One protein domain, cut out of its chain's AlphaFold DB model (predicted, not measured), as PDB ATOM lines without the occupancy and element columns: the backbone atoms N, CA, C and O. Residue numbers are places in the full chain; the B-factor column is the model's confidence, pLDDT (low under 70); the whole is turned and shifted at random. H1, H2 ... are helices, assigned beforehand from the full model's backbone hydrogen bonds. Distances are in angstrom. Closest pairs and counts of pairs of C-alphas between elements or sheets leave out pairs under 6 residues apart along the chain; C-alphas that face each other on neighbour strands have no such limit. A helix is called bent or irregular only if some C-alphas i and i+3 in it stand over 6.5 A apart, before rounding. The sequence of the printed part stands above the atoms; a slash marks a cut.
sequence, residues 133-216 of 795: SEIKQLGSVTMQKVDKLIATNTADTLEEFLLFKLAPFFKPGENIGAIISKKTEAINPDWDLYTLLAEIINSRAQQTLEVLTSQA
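Overview. This is residues 133 to 216 of the 795 residues of an uncharacterized protein of Candidatus Aerophobetes bacterium (UniProt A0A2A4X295). A long helix, H4, has the helical hairpin of H1 and H2 and the shorter H3 packed on its first part, while residues 209 to 216, of which 209 to 215 belong to H4, stick out free of the rest. The printed part is all helix: 84 residues with four named helices, H1 to H4 in chain order. It is only just loose, close to compact, with a radius of gyration of the C-alphas of 14.3 A, spanning 50 by 30 by 19 A.

Arrangement. H4, residues 193 to 215, touches H2, residues 155 to 169, at a steep tilt of 51 degrees; the closest C-alphas, of Ala 155 and Ala 198, are 5.0 A apart. H1, residues 140 to 152, touches H4 with residues 150 to 151 alone; the closest C-alphas, of Ile 150 and Ile 201, are 5.3 A apart. H1 and H2 form a hairpin at a shallow tilt of 14 degrees. H3, residues 176 to 185, is about perpendicular to H4, at 74 degrees; the closest C-alphas, of Ser 181 and Leu 193, are 4.8 A apart. Every O i to N i+4 pair is within hydrogen-bond range in H1, H3 and H4, and 9 of 11 in H2.

Along the chain. H4 runs 33.3 A, from C-alpha 193 at (11.315, -21.722, 32.546) to C-alpha 215 at (-18.759, -19.837, 18.258). H2, 21.5 A, is irregular: C-alphas 165 and 168 are 7.0 A apart. H1 measures 18.7 A and H3 14.1 A.

Size, cuts and confidence. The farthest C-alphas, of Pro 172 and Ala 216, are 50.7 A apart. The printed part has no cut and no long link. Residues 140, 144, 152 and 204 to 216 have pLDDT under 70.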
ATOM      1  N   SER A 133      10.381 -33.236  37.281       84.31
ATOM      2  CA  SER A 133      10.233 -33.987  38.535       84.31
ATOM      3  C   SER A 133       9.676 -33.144  39.683       84.31
ATOM      4  O   SER A 133       8.978 -33.664  40.544       84.31
ATOM      5  N   GLU A 134       9.962 -31.851  39.678       88.75
ATOM      6  CA  GLU A 134       9.559 -30.873  40.679       88.75
ATOM      7  C   GLU A 134       8.103 -30.451  40.516       88.75
ATOM      8  O   GLU A 134       7.377 -30.356  41.501       88.75
ATOM      9  N   ILE A 135       7.633 -30.303  39.276       86.06
ATOM     10  CA  ILE A 135       6.221 -30.016  38.993       86.06
ATOM     11  C   ILE A 135       5.339 -31.175  39.468       86.06
ATOM     12  O   ILE A 135       4.263 -30.946  40.015       86.06
ATOM     13  N   LYS A 136       5.825 -32.419  39.374       86.50
ATOM     14  CA  LYS A 136       5.120 -33.603  39.897       86.50
ATOM     15  C   LYS A 136       4.987 -33.633  41.422       86.50
ATOM     16  O   LYS A 136       4.147 -34.370  41.929       86.50
ATOM     17  N   GLN A 137       5.795 -32.860  42.150       87.19
ATOM     18  CA  GLN A 137       5.704 -32.760  43.612       87.19
ATOM     19  C   GLN A 137       4.603 -31.790  44.059       87.19
ATOM     20  O   GLN A 137       4.210 -31.788  45.227       87.19
ATOM     21  N   LEU A 138       4.062 -30.980  43.142       86.69
ATOM     22  CA  LEU A 138       2.947 -30.093  43.440       86.69
ATOM     23  C   LEU A 138       1.667 -30.908  43.673       86.69
ATOM     24  O   LEU A 138       1.232 -31.694  42.834       86.69
ATOM     25  N   GLY A 139       1.022 -30.678  44.818       84.25
ATOM     26  CA  GLY A 139      -0.266 -31.296  45.134       84.25
ATOM     27  C   GLY A 139      -1.374 -30.907  44.143       84.25
ATOM     28  O   GLY A 139      -1.333 -29.850  43.510       84.25
ATOM     29  N   SER A 140      -2.416 -31.737  44.057       64.06
ATOM     30  CA  SER A 140      -3.516 -31.604  43.085       64.06
ATOM     31  C   SER A 140      -4.209 -30.236  43.095       64.06
ATOM     32  O   SER A 140      -4.507 -29.685  42.037       64.06
ATOM     33  N   VAL A 141      -4.416 -29.647  44.276       72.50
ATOM     34  CA  VAL A 141      -5.011 -28.307  44.433       72.50
ATOM     35  C   VAL A 141      -4.128 -27.231  43.798       72.50
ATOM     36  O   VAL A 141      -4.621 -26.315  43.139       72.50
ATOM     37  N   THR A 142      -2.810 -27.349  43.960       81.44
ATOM     38  CA  THR A 142      -1.848 -26.430  43.348       81.44
ATOM     39  C   THR A 142      -1.830 -26.610  41.835       81.44
ATOM     40  O   THR A 142      -1.867 -25.613  41.122       81.44
ATOM     41  N   MET A 143      -1.878 -27.850  41.341       86.12
ATOM     42  CA  MET A 143      -1.915 -28.145  39.905       86.12
ATOM     43  C   MET A 143      -3.176 -27.622  39.212       86.12
ATOM     44  O   MET A 143      -3.077 -27.036  38.140       86.12
ATOM     45  N   GLN A 144      -4.352 -27.719  39.842       66.75
ATOM     46  CA  GLN A 144      -5.575 -27.091  39.318       66.75
ATOM     47  C   GLN A 144      -5.441 -25.568  39.214       66.75
ATOM     48  O   GLN A 144      -5.960 -24.947  38.284       66.75
ATOM     49  N   LYS A 145      -4.732 -24.953  40.168       76.56
ATOM     50  CA  LYS A 145      -4.448 -23.520  40.129       76.56
ATOM     51  C   LYS A 145      -3.445 -23.179  39.026       76.56
ATOM     52  O   LYS A 145      -3.695 -22.210  38.324       76.56
ATOM     53  N   VAL A 146      -2.394 -23.977  38.817       79.81
ATOM     54  CA  VAL A 146      -1.466 -23.850  37.671       79.81
ATOM     55  C   VAL A 146      -2.240 -23.901  36.353       79.81
ATOM     56  O   VAL A 146      -2.120 -22.987  35.546       79.81
ATOM     57  N   ASP A 147      -3.113 -24.894  36.171       75.94
ATOM     58  CA  ASP A 147      -3.929 -25.040  34.959       75.94
ATOM     59  C   ASP A 147      -4.838 -23.833  34.704       75.94
ATOM     60  O   ASP A 147      -4.949 -23.345  33.577       75.94
ATOM     61  N   LYS A 148      -5.469 -23.320  35.765       71.69
ATOM     62  CA  LYS A 148      -6.294 -22.114  35.687       71.69
ATOM     63  C   LYS A 148      -5.454 -20.881  35.358       71.69
ATOM     64  O   LYS A 148      -5.893 -20.052  34.572       71.69
ATOM     65  N   LEU A 149      -4.262 -20.763  35.946       75.44
ATOM     66  CA  LEU A 149      -3.366 -19.636  35.707       75.44
ATOM     67  C   LEU A 149      -2.850 -19.627  34.263       75.44
ATOM     68  O   LEU A 149      -2.863 -18.559  33.661       75.44
ATOM     69  N   ILE A 150      -2.513 -20.791  33.688       79.50
ATOM     70  CA  ILE A 150      -2.143 -20.931  32.266       79.50
ATOM     71  C   ILE A 150      -3.257 -20.396  31.350       79.50
ATOM     72  O   ILE A 150      -2.979 -19.829  30.299       79.50
ATOM     73  N   ALA A 151      -4.525 -20.566  31.735       70.00
ATOM     74  CA  ALA A 151      -5.659 -20.117  30.934       70.00
ATOM     75  C   ALA A 151      -5.945 -18.605  31.032       70.00
ATOM     76  O   ALA A 151      -6.692 -18.093  30.201       70.00
ATOM     77  N   THR A 152      -5.426 -17.895  32.043       62.66
ATOM     78  CA  THR A 152      -5.893 -16.529  32.361       62.66
ATOM     79  C   THR A 152      -4.808 -15.510  32.723       62.66
ATOM     80  O   THR A 152      -5.167 -14.379  33.037       62.66
ATOM     81  N   ASN A 153      -3.518 -15.863  32.760       75.75
ATOM     82  CA  ASN A 153      -2.451 -14.970  33.252       75.75
ATOM     83  C   ASN A 153      -1.223 -14.932  32.333       75.75
ATOM     84  O   ASN A 153      -1.112 -15.724  31.400       75.75
ATOM     85  N   THR A 154      -0.306 -14.001  32.613       81.75
ATOM     86  CA  THR A 154       0.992 -13.884  31.934       81.75
ATOM     87  C   THR A 154       1.986 -14.933  32.436       81.75
ATOM     88  O   THR A 154       1.815 -15.513  33.516       81.75
ATOM     89  N   ALA A 155       3.044 -15.165  31.654       83.62
ATOM     90  CA  ALA A 155       4.130 -16.069  32.023       83.62
ATOM     91  C   ALA A 155       4.791 -15.666  33.349       83.62
ATOM     92  O   ALA A 155       5.020 -16.540  34.178       83.62
ATOM     93  N   ASP A 156       4.966 -14.362  33.603       81.31
ATOM     94  CA  ASP A 156       5.570 -13.848  34.842       81.31
ATOM     95  C   ASP A 156       4.781 -14.285  36.085       81.31
ATOM     96  O   ASP A 156       5.329 -14.837  37.035       81.31
ATOM     97  N   THR A 157       3.454 -14.105  36.068       77.06
ATOM     98  CA  THR A 157       2.594 -14.457  37.212       77.06
ATOM     99  C   THR A 157       2.574 -15.964  37.462       77.06
ATOM    100  O   THR A 157       2.478 -16.418  38.606       77.06
ATOM    101  N   LEU A 158       2.630 -16.757  36.390       86.81
ATOM    102  CA  LEU A 158       2.671 -18.208  36.494       86.81
ATOM    103  C   LEU A 158       4.023 -18.696  37.020       86.81
ATOM    104  O   LEU A 158       4.056 -19.585  37.872       86.81
ATOM    105  N   GLU A 159       5.115 -18.098  36.551       92.62
ATOM    106  CA  GLU A 159       6.465 -18.382  37.018       92.62
ATOM    107  C   GLU A 159       6.609 -18.058  38.507       92.62
ATOM    108  O   GLU A 159       6.958 -18.945  39.285       92.62
ATOM    109  N   GLU A 160       6.242 -16.849  38.942       88.94
ATOM    110  CA  GLU A 160       6.280 -16.454  40.358       88.94
ATOM    111  C   GLU A 160       5.482 -17.417  41.243       88.94
ATOM    112  O   GLU A 160       5.945 -17.847  42.306       88.94
ATOM    113  N   PHE A 161       4.284 -17.802  40.794       90.50
ATOM    114  CA  PHE A 161       3.446 -18.752  41.517       90.50
ATOM    115  C   PHE A 161       4.112 -20.126  41.645       90.50
ATOM    116  O   PHE A 161       4.072 -20.729  42.723       90.50
ATOM    117  N   LEU A 162       4.720 -20.628  40.570       90.31
ATOM    118  CA  LEU A 162       5.415 -21.913  40.566       90.31
ATOM    119  C   LEU A 162       6.653 -21.877  41.454       90.31
ATOM    120  O   LEU A 162       6.808 -22.765  42.287       90.31
ATOM    121  N   LEU A 163       7.483 -20.838  41.351       92.81
ATOM    122  CA  LEU A 163       8.666 -20.672  42.195       92.81
ATOM    123  C   LEU A 163       8.284 -20.616  43.678       92.81
ATOM    124  O   LEU A 163       8.875 -21.324  44.494       92.81
ATOM    125  N   PHE A 164       7.235 -19.865  44.023       92.50
ATOM    126  CA  PHE A 164       6.716 -19.808  45.390       92.50
ATOM    127  C   PHE A 164       6.235 -21.175  45.891       92.50
ATOM    128  O   PHE A 164       6.502 -21.559  47.030       92.50
ATOM    129  N   LYS A 165       5.516 -21.928  45.052       94.06
ATOM    130  CA  LYS A 165       4.991 -23.249  45.427       94.06
ATOM    131  C   LYS A 165       6.045 -24.339  45.450       94.06
ATOM    132  O   LYS A 165       5.860 -25.311  46.178       94.06
ATOM    133  N   LEU A 166       7.121 -24.167  44.697       90.81
ATOM    134  CA  LEU A 166       8.226 -25.106  44.657       90.81
ATOM    135  C   LEU A 166       9.253 -24.860  45.763       90.81
ATOM    136  O   LEU A 166       9.934 -25.802  46.153       90.81
ATOM    137  N   ALA A 167       9.319 -23.653  46.331       93.50
ATOM    138  CA  ALA A 167      10.290 -23.295  47.367       93.50
ATOM    139  C   ALA A 167      10.437 -24.287  48.538       93.50
ATOM    140  O   ALA A 167      11.573 -24.544  48.930       93.50
ATOM    141  N   PRO A 168       9.367 -24.914  49.068       93.38
ATOM    142  CA  PRO A 168       9.499 -25.900  50.143       93.38
ATOM    143  C   PRO A 168      10.243 -27.191  49.761       93.38
ATOM    144  O   PRO A 168      10.643 -27.936  50.653       93.38
ATOM    145  N   PHE A 169      10.410 -27.481  48.467       90.88
ATOM    146  CA  PHE A 169      11.060 -28.704  47.974       90.88
ATOM    147  C   PHE A 169      12.564 -28.534  47.706       90.88
ATOM    148  O   PHE A 169      13.230 -29.496  47.326       90.88
ATOM    149  N   PHE A 170      13.103 -27.330  47.912       91.94
ATOM    150  CA  PHE A 170      14.508 -26.993  47.685       91.94
ATOM    151  C   PHE A 170      15.196 -26.571  48.984       91.94
ATOM    152  O   PHE A 170      14.547 -26.197  49.966       91.94
ATOM    153  N   LYS A 171      16.530 -26.637  49.015       92.31
ATOM    154  CA  LYS A 171      17.294 -26.203  50.190       92.31
ATOM    155  C   LYS A 171      17.268 -24.673  50.298       92.31
ATOM    156  O   LYS A 171      17.339 -23.987  49.276       92.31
ATOM    157  N   PRO A 172      17.231 -24.112  51.521       90.44
ATOM    158  CA  PRO A 172      17.326 -22.668  51.710       90.44
ATOM    159  C   PRO A 172      18.557 -22.084  51.001       90.44
ATOM    160  O   PRO A 172      19.674 -22.552  51.213       90.44
ATOM    161  N   GLY A 173      18.346 -21.062  50.164       88.75
ATOM    162  CA  GLY A 173      19.401 -20.384  49.399       88.75
ATOM    163  C   GLY A 173      19.625 -20.906  47.973       88.75
ATOM    164  O   GLY A 173      20.379 -20.287  47.225       88.75
ATOM    165  N   GLU A 174      18.969 -21.994  47.562       90.88
ATOM    166  CA  GLU A 174      19.009 -22.453  46.169       90.88
ATOM    167  C   GLU A 174      18.181 -21.531  45.257       90.88
ATOM    168  O   GLU A 174      17.044 -21.170  45.567       90.88
ATOM    169  N   ASN A 175      18.738 -21.157  44.100       92.19
ATOM    170  CA  ASN A 175      17.994 -20.427  43.073       92.19
ATOM    171  C   ASN A 175      17.127 -21.417  42.281       92.19
ATOM    172  O   ASN A 175      17.570 -22.009  41.297       92.19
ATOM    173  N   ILE A 176      15.893 -21.603  42.751       91.12
ATOM    174  CA  ILE A 176      14.902 -22.531  42.188       91.12
ATOM    175  C   ILE A 176      14.686 -22.268  40.692       91.12
ATOM    176  O   ILE A 176      14.665 -23.212  39.905       91.12
ATOM    177  N   GLY A 177      14.597 -20.993  40.295       87.56
ATOM    178  CA  GLY A 177      14.435 -20.589  38.898       87.56
ATOM    179  C   GLY A 177      15.587 -21.082  38.033       87.56
ATOM    180  O   GLY A 177      15.358 -21.771  37.049       87.56
ATOM    181  N   ALA A 178      16.832 -20.857  38.456       88.00
ATOM    182  CA  ALA A 178      18.006 -21.337  37.727       88.00
ATOM    183  C   ALA A 178      18.068 -22.874  37.628       88.00
ATOM    184  O   ALA A 178      18.491 -23.409  36.603       88.00
ATOM    185  N   ILE A 179      17.638 -23.603  38.664       88.88
ATOM    186  CA  ILE A 179      17.628 -25.075  38.645       88.88
ATOM    187  C   ILE A 179      16.587 -25.603  37.652       88.88
ATOM    188  O   ILE A 179      16.886 -26.509  36.870       88.88
ATOM    189  N   ILE A 180      15.381 -25.033  37.659       86.31
ATOM    190  CA  ILE A 180      14.307 -25.440  36.747       86.31
ATOM    191  C   ILE A 180      14.625 -25.009  35.313       86.31
ATOM    192  O   ILE A 180      14.445 -25.809  34.395       86.31
ATOM    193  N   SER A 181      15.163 -23.803  35.110       86.62
ATOM    194  CA  SER A 181      15.616 -23.337  33.795       86.62
ATOM    195  C   SER A 181      16.700 -24.247  33.237       86.62
ATOM    196  O   SER A 181      16.531 -24.750  32.139       86.62
ATOM    197  N   LYS A 182      17.711 -24.642  34.022       87.88
ATOM    198  CA  LYS A 182      18.735 -25.603  33.572       87.88
ATOM    199  C   LYS A 182      18.161 -26.970  33.173       87.88
ATOM    200  O   LYS A 182      18.666 -27.628  32.263       87.88
ATOM    201  N   LYS A 183      17.111 -27.436  33.858       86.38
ATOM    202  CA  LYS A 183      16.395 -28.671  33.483       86.38
ATOM    203  C   LYS A 183      15.554 -28.496  32.221       86.38
ATOM    204  O   LYS A 183      15.398 -29.450  31.466       86.38
ATOM    205  N   THR A 184      15.041 -27.294  31.997       82.69
ATOM    206  CA  THR A 184      14.302 -26.921  30.791       82.69
ATOM    207  C   THR A 184      15.251 -26.806  29.592       82.69
ATOM    208  O   THR A 184      14.986 -27.422  28.561       82.69
ATOM    209  N   GLU A 185      16.420 -26.187  29.779       83.31
ATOM    210  CA  GLU A 185      17.530 -26.091  28.819       83.31
ATOM    211  C   GLU A 185      18.034 -27.472  28.377       83.31
ATOM    212  O   GLU A 185      18.324 -27.707  27.205       83.31
ATOM    213  N   ALA A 186      18.092 -28.437  29.304       79.00
ATOM    214  CA  ALA A 186      18.465 -29.817  28.989       79.00
ATOM    215  C   ALA A 186      17.462 -30.519  28.049       79.00
ATOM    216  O   ALA A 186      17.807 -31.514  27.411       79.00
ATOM    217  N   ILE A 187      16.226 -30.017  27.970       76.44
ATOM    218  CA  ILE A 187      15.174 -30.521  27.079       76.44
ATOM    219  C   ILE A 187      15.136 -29.704  25.779       76.44
ATOM    220  O   ILE A 187      14.910 -30.270  24.704       76.44
ATOM    221  N   ASN A 188      15.374 -28.394  25.860       79.75
ATOM    222  CA  ASN A 188      15.592 -27.516  24.721       79.75
ATOM    223  C   ASN A 188      16.563 -26.380  25.106       79.75
ATOM    224  O   ASN A 188      16.179 -25.563  25.939       79.75
ATOM    225  N   PRO A 189      17.763 -26.285  24.496       83.94
ATOM    226  CA  PRO A 189      18.799 -25.320  24.881       83.94
ATOM    227  C   PRO A 189      18.367 -23.852  24.847       83.94
ATOM    228  O   PRO A 189      18.972 -23.032  25.528       83.94
ATOM    229  N   ASP A 190      17.337 -23.531  24.065       83.06
ATOM    230  CA  ASP A 190      16.838 -22.168  23.886       83.06
ATOM    231  C   ASP A 190      15.722 -21.795  24.881       83.06
ATOM    232  O   ASP A 190      15.141 -20.716  24.773       83.06
ATOM    233  N   TRP A 191      15.364 -22.684  25.815       84.44
ATOM    234  CA  TRP A 191      14.277 -22.451  26.766       84.44
ATOM    235  C   TRP A 191      14.764 -22.360  28.202       84.44
ATOM    236  O   TRP A 191      15.234 -23.339  28.782       84.44
ATOM    237  N   ASP A 192      14.493 -21.216  28.817       88.25
ATOM    238  CA  ASP A 192      14.343 -21.117  30.261       88.25
ATOM    239  C   ASP A 192      12.890 -21.426  30.683       88.25
ATOM    240  O   ASP A 192      11.998 -21.660  29.855       88.25
ATOM    241  N   LEU A 193      12.650 -21.478  31.997       86.25
ATOM    242  CA  LEU A 193      11.315 -21.722  32.546       86.25
ATOM    243  C   LEU A 193      10.299 -20.697  32.022       86.25
ATOM    244  O   LEU A 193       9.203 -21.081  31.612       86.25
ATOM    245  N   TYR A 194      10.672 -19.418  31.997       89.31
ATOM    246  CA  TYR A 194       9.823 -18.338  31.509       89.31
ATOM    247  C   TYR A 194       9.371 -18.565  30.063       89.31
ATOM    248  O   TYR A 194       8.175 -18.539  29.769       89.31
ATOM    249  N   THR A 195      10.313 -18.858  29.169       83.75
ATOM    250  CA  THR A 195      10.067 -19.090  27.741       83.75
ATOM    251  C   THR A 195       9.149 -20.290  27.535       83.75
ATOM    252  O   THR A 195       8.187 -20.213  26.771       83.75
ATOM    253  N   LEU A 196       9.368 -21.385  28.273       85.06
ATOM    254  CA  LEU A 196       8.484 -22.552  28.229       85.06
ATOM    255  C   LEU A 196       7.053 -22.207  28.672       85.06
ATOM    256  O   LEU A 196       6.087 -22.620  28.027       85.06
ATOM    257  N   LEU A 197       6.899 -21.450  29.759       85.38
ATOM    258  CA  LEU A 197       5.589 -21.028  30.259       85.38
ATOM    259  C   LEU A 197       4.894 -20.063  29.291       85.38
ATOM    260  O   LEU A 197       3.691 -20.200  29.066       85.38
ATOM    261  N   ALA A 198       5.638 -19.141  28.681       81.50
ATOM    262  CA  ALA A 198       5.133 -18.219  27.671       81.50
ATOM    263  C   ALA A 198       4.597 -18.963  26.442       81.50
ATOM    264  O   ALA A 198       3.496 -18.660  25.983       81.50
ATOM    265  N   GLU A 199       5.300 -19.988  25.959       82.62
ATOM    266  CA  GLU A 199       4.836 -20.821  24.842       82.62
ATOM    267  C   GLU A 199       3.593 -21.654  25.203       82.62
ATOM    268  O   GLU A 199       2.645 -21.765  24.418       82.62
ATOM    269  N   ILE A 200       3.524 -22.192  26.424       79.81
ATOM    270  CA  ILE A 200       2.338 -22.916  26.912       79.81
ATOM    271  C   ILE A 200       1.126 -21.980  27.004       79.81
ATOM    272  O   ILE A 200       0.030 -22.341  26.568       79.81
ATOM    273  N   ILE A 201       1.308 -20.768  27.529       76.88
ATOM    274  CA  ILE A 201       0.241 -19.770  27.644       76.88
ATOM    275  C   ILE A 201      -0.193 -19.289  26.261       76.88
ATOM    276  O   ILE A 201      -1.384 -19.328  25.966       76.88
ATOM    277  N   ASN A 202       0.738 -18.902  25.387       72.81
ATOM    278  CA  ASN A 202       0.422 -18.419  24.040       72.81
ATOM    279  C   ASN A 202      -0.318 -19.478  23.223       72.81
ATOM    280  O   ASN A 202      -1.323 -19.175  22.577       72.81
ATOM    281  N   SER A 203       0.118 -20.735  23.312       70.94
ATOM    282  CA  SER A 203      -0.523 -21.839  22.601       70.94
ATOM    283  C   SER A 203      -1.939 -22.151  23.117       70.94
ATOM    284  O   SER A 203      -2.816 -22.493  22.323       70.94
ATOM    285  N   ARG A 204      -2.216 -21.962  24.418       65.88
ATOM    286  CA  ARG A 204      -3.554 -22.150  25.022       65.88
ATOM    287  C   ARG A 204      -4.461 -20.920  24.872       65.88
ATOM    288  O   ARG A 204      -5.677 -21.065  24.721       65.88
ATOM    289  N   ALA A 205      -3.892 -19.717  24.883       57.56
ATOM    290  CA  ALA A 205      -4.593 -18.457  24.650       57.56
ATOM    291  C   ALA A 205      -5.071 -18.351  23.199       57.56
ATOM    292  O   ALA A 205      -6.224 -17.985  22.979       57.56
ATOM    293  N   GLN A 206      -4.248 -18.767  22.227       53.72
ATOM    294  CA  GLN A 206      -4.670 -18.908  20.827       53.72
ATOM    295  C   GLN A 206      -5.855 -19.876  20.710       53.72
ATOM    296  O   GLN A 206      -6.906 -19.475  20.218       53.72
ATOM    297  N   GLN A 207      -5.771 -21.071  21.310       55.47
ATOM    298  CA  GLN A 207      -6.892 -22.023  21.332       55.47
ATOM    299  C   GLN A 207      -8.178 -21.444  21.948       55.47
ATOM    300  O   GLN A 207      -9.274 -21.691  21.448       55.47
ATOM    301  N   THR A 208      -8.065 -20.684  23.040       43.31
ATOM    302  CA  THR A 208      -9.225 -20.123  23.754       43.31
ATOM    303  C   THR A 208      -9.859 -18.970  22.976       43.31
ATOM    304  O   THR A 208     -11.080 -18.935  22.818       43.31
ATOM    305  N   LEU A 209      -9.041 -18.059  22.439       42.00
ATOM    306  CA  LEU A 209      -9.493 -16.954  21.596       42.00
ATOM    307  C   LEU A 209     -10.196 -17.489  20.341       42.00
ATOM    308  O   LEU A 209     -11.240 -16.980  19.949       42.00
ATOM    309  N   GLU A 210      -9.706 -18.578  19.758       47.62
ATOM    310  CA  GLU A 210     -10.262 -19.189  18.546       47.62
ATOM    311  C   GLU A 210     -11.550 -19.985  18.801       47.62
ATOM    312  O   GLU A 210     -12.459 -19.960  17.970       47.62
ATOM    313  N   VAL A 211     -11.694 -20.641  19.958       42.34
ATOM    314  CA  VAL A 211     -12.968 -21.262  20.382       42.34
ATOM    315  C   VAL A 211     -14.042 -20.197  20.617       42.34
ATOM    316  O   VAL A 211     -15.190 -20.388  20.221       42.34
ATOM    317  N   LEU A 212     -13.666 -19.050  21.188       38.03
ATOM    318  CA  LEU A 212     -14.576 -17.918  21.377       38.03
ATOM    319  C   LEU A 212     -14.928 -17.230  20.046       38.03
ATOM    320  O   LEU A 212     -16.078 -16.849  19.841       38.03
ATOM    321  N   THR A 213     -13.979 -17.145  19.108       38.12
ATOM    322  CA  THR A 213     -14.188 -16.503  17.795       38.12
ATOM    323  C   THR A 213     -14.968 -17.394  16.817       38.12
ATOM    324  O   THR A 213     -15.725 -16.891  15.995       38.12
ATOM    325  N   SER A 214     -14.859 -18.724  16.928       38.06
ATOM    326  CA  SER A 214     -15.568 -19.686  16.060       38.06
ATOM    327  C   SER A 214     -16.994 -20.036  16.514       38.06
ATOM    328  O   SER A 214     -17.744 -20.645  15.751       38.06
ATOM    329  N   GLN A 215     -17.399 -19.639  17.728       37.69
ATOM    330  CA  GLN A 215     -18.759 -19.837  18.258       37.69
ATOM    331  C   GLN A 215     -19.626 -18.566  18.249       37.69
ATOM    332  O   GLN A 215     -20.828 -18.645  18.515       37.69
ATOM    333  N   ALA A 216     -19.058 -17.407  17.911       33.72
ATOM    334  CA  ALA A 216     -19.781 -16.143  17.826       33.72
ATOM    335  C   ALA A 216     -20.171 -15.824  16.372       33.72
ATOM    336  O   ALA A 216     -19.323 -15.692  15.494       33.72
TER     337      ALA A 216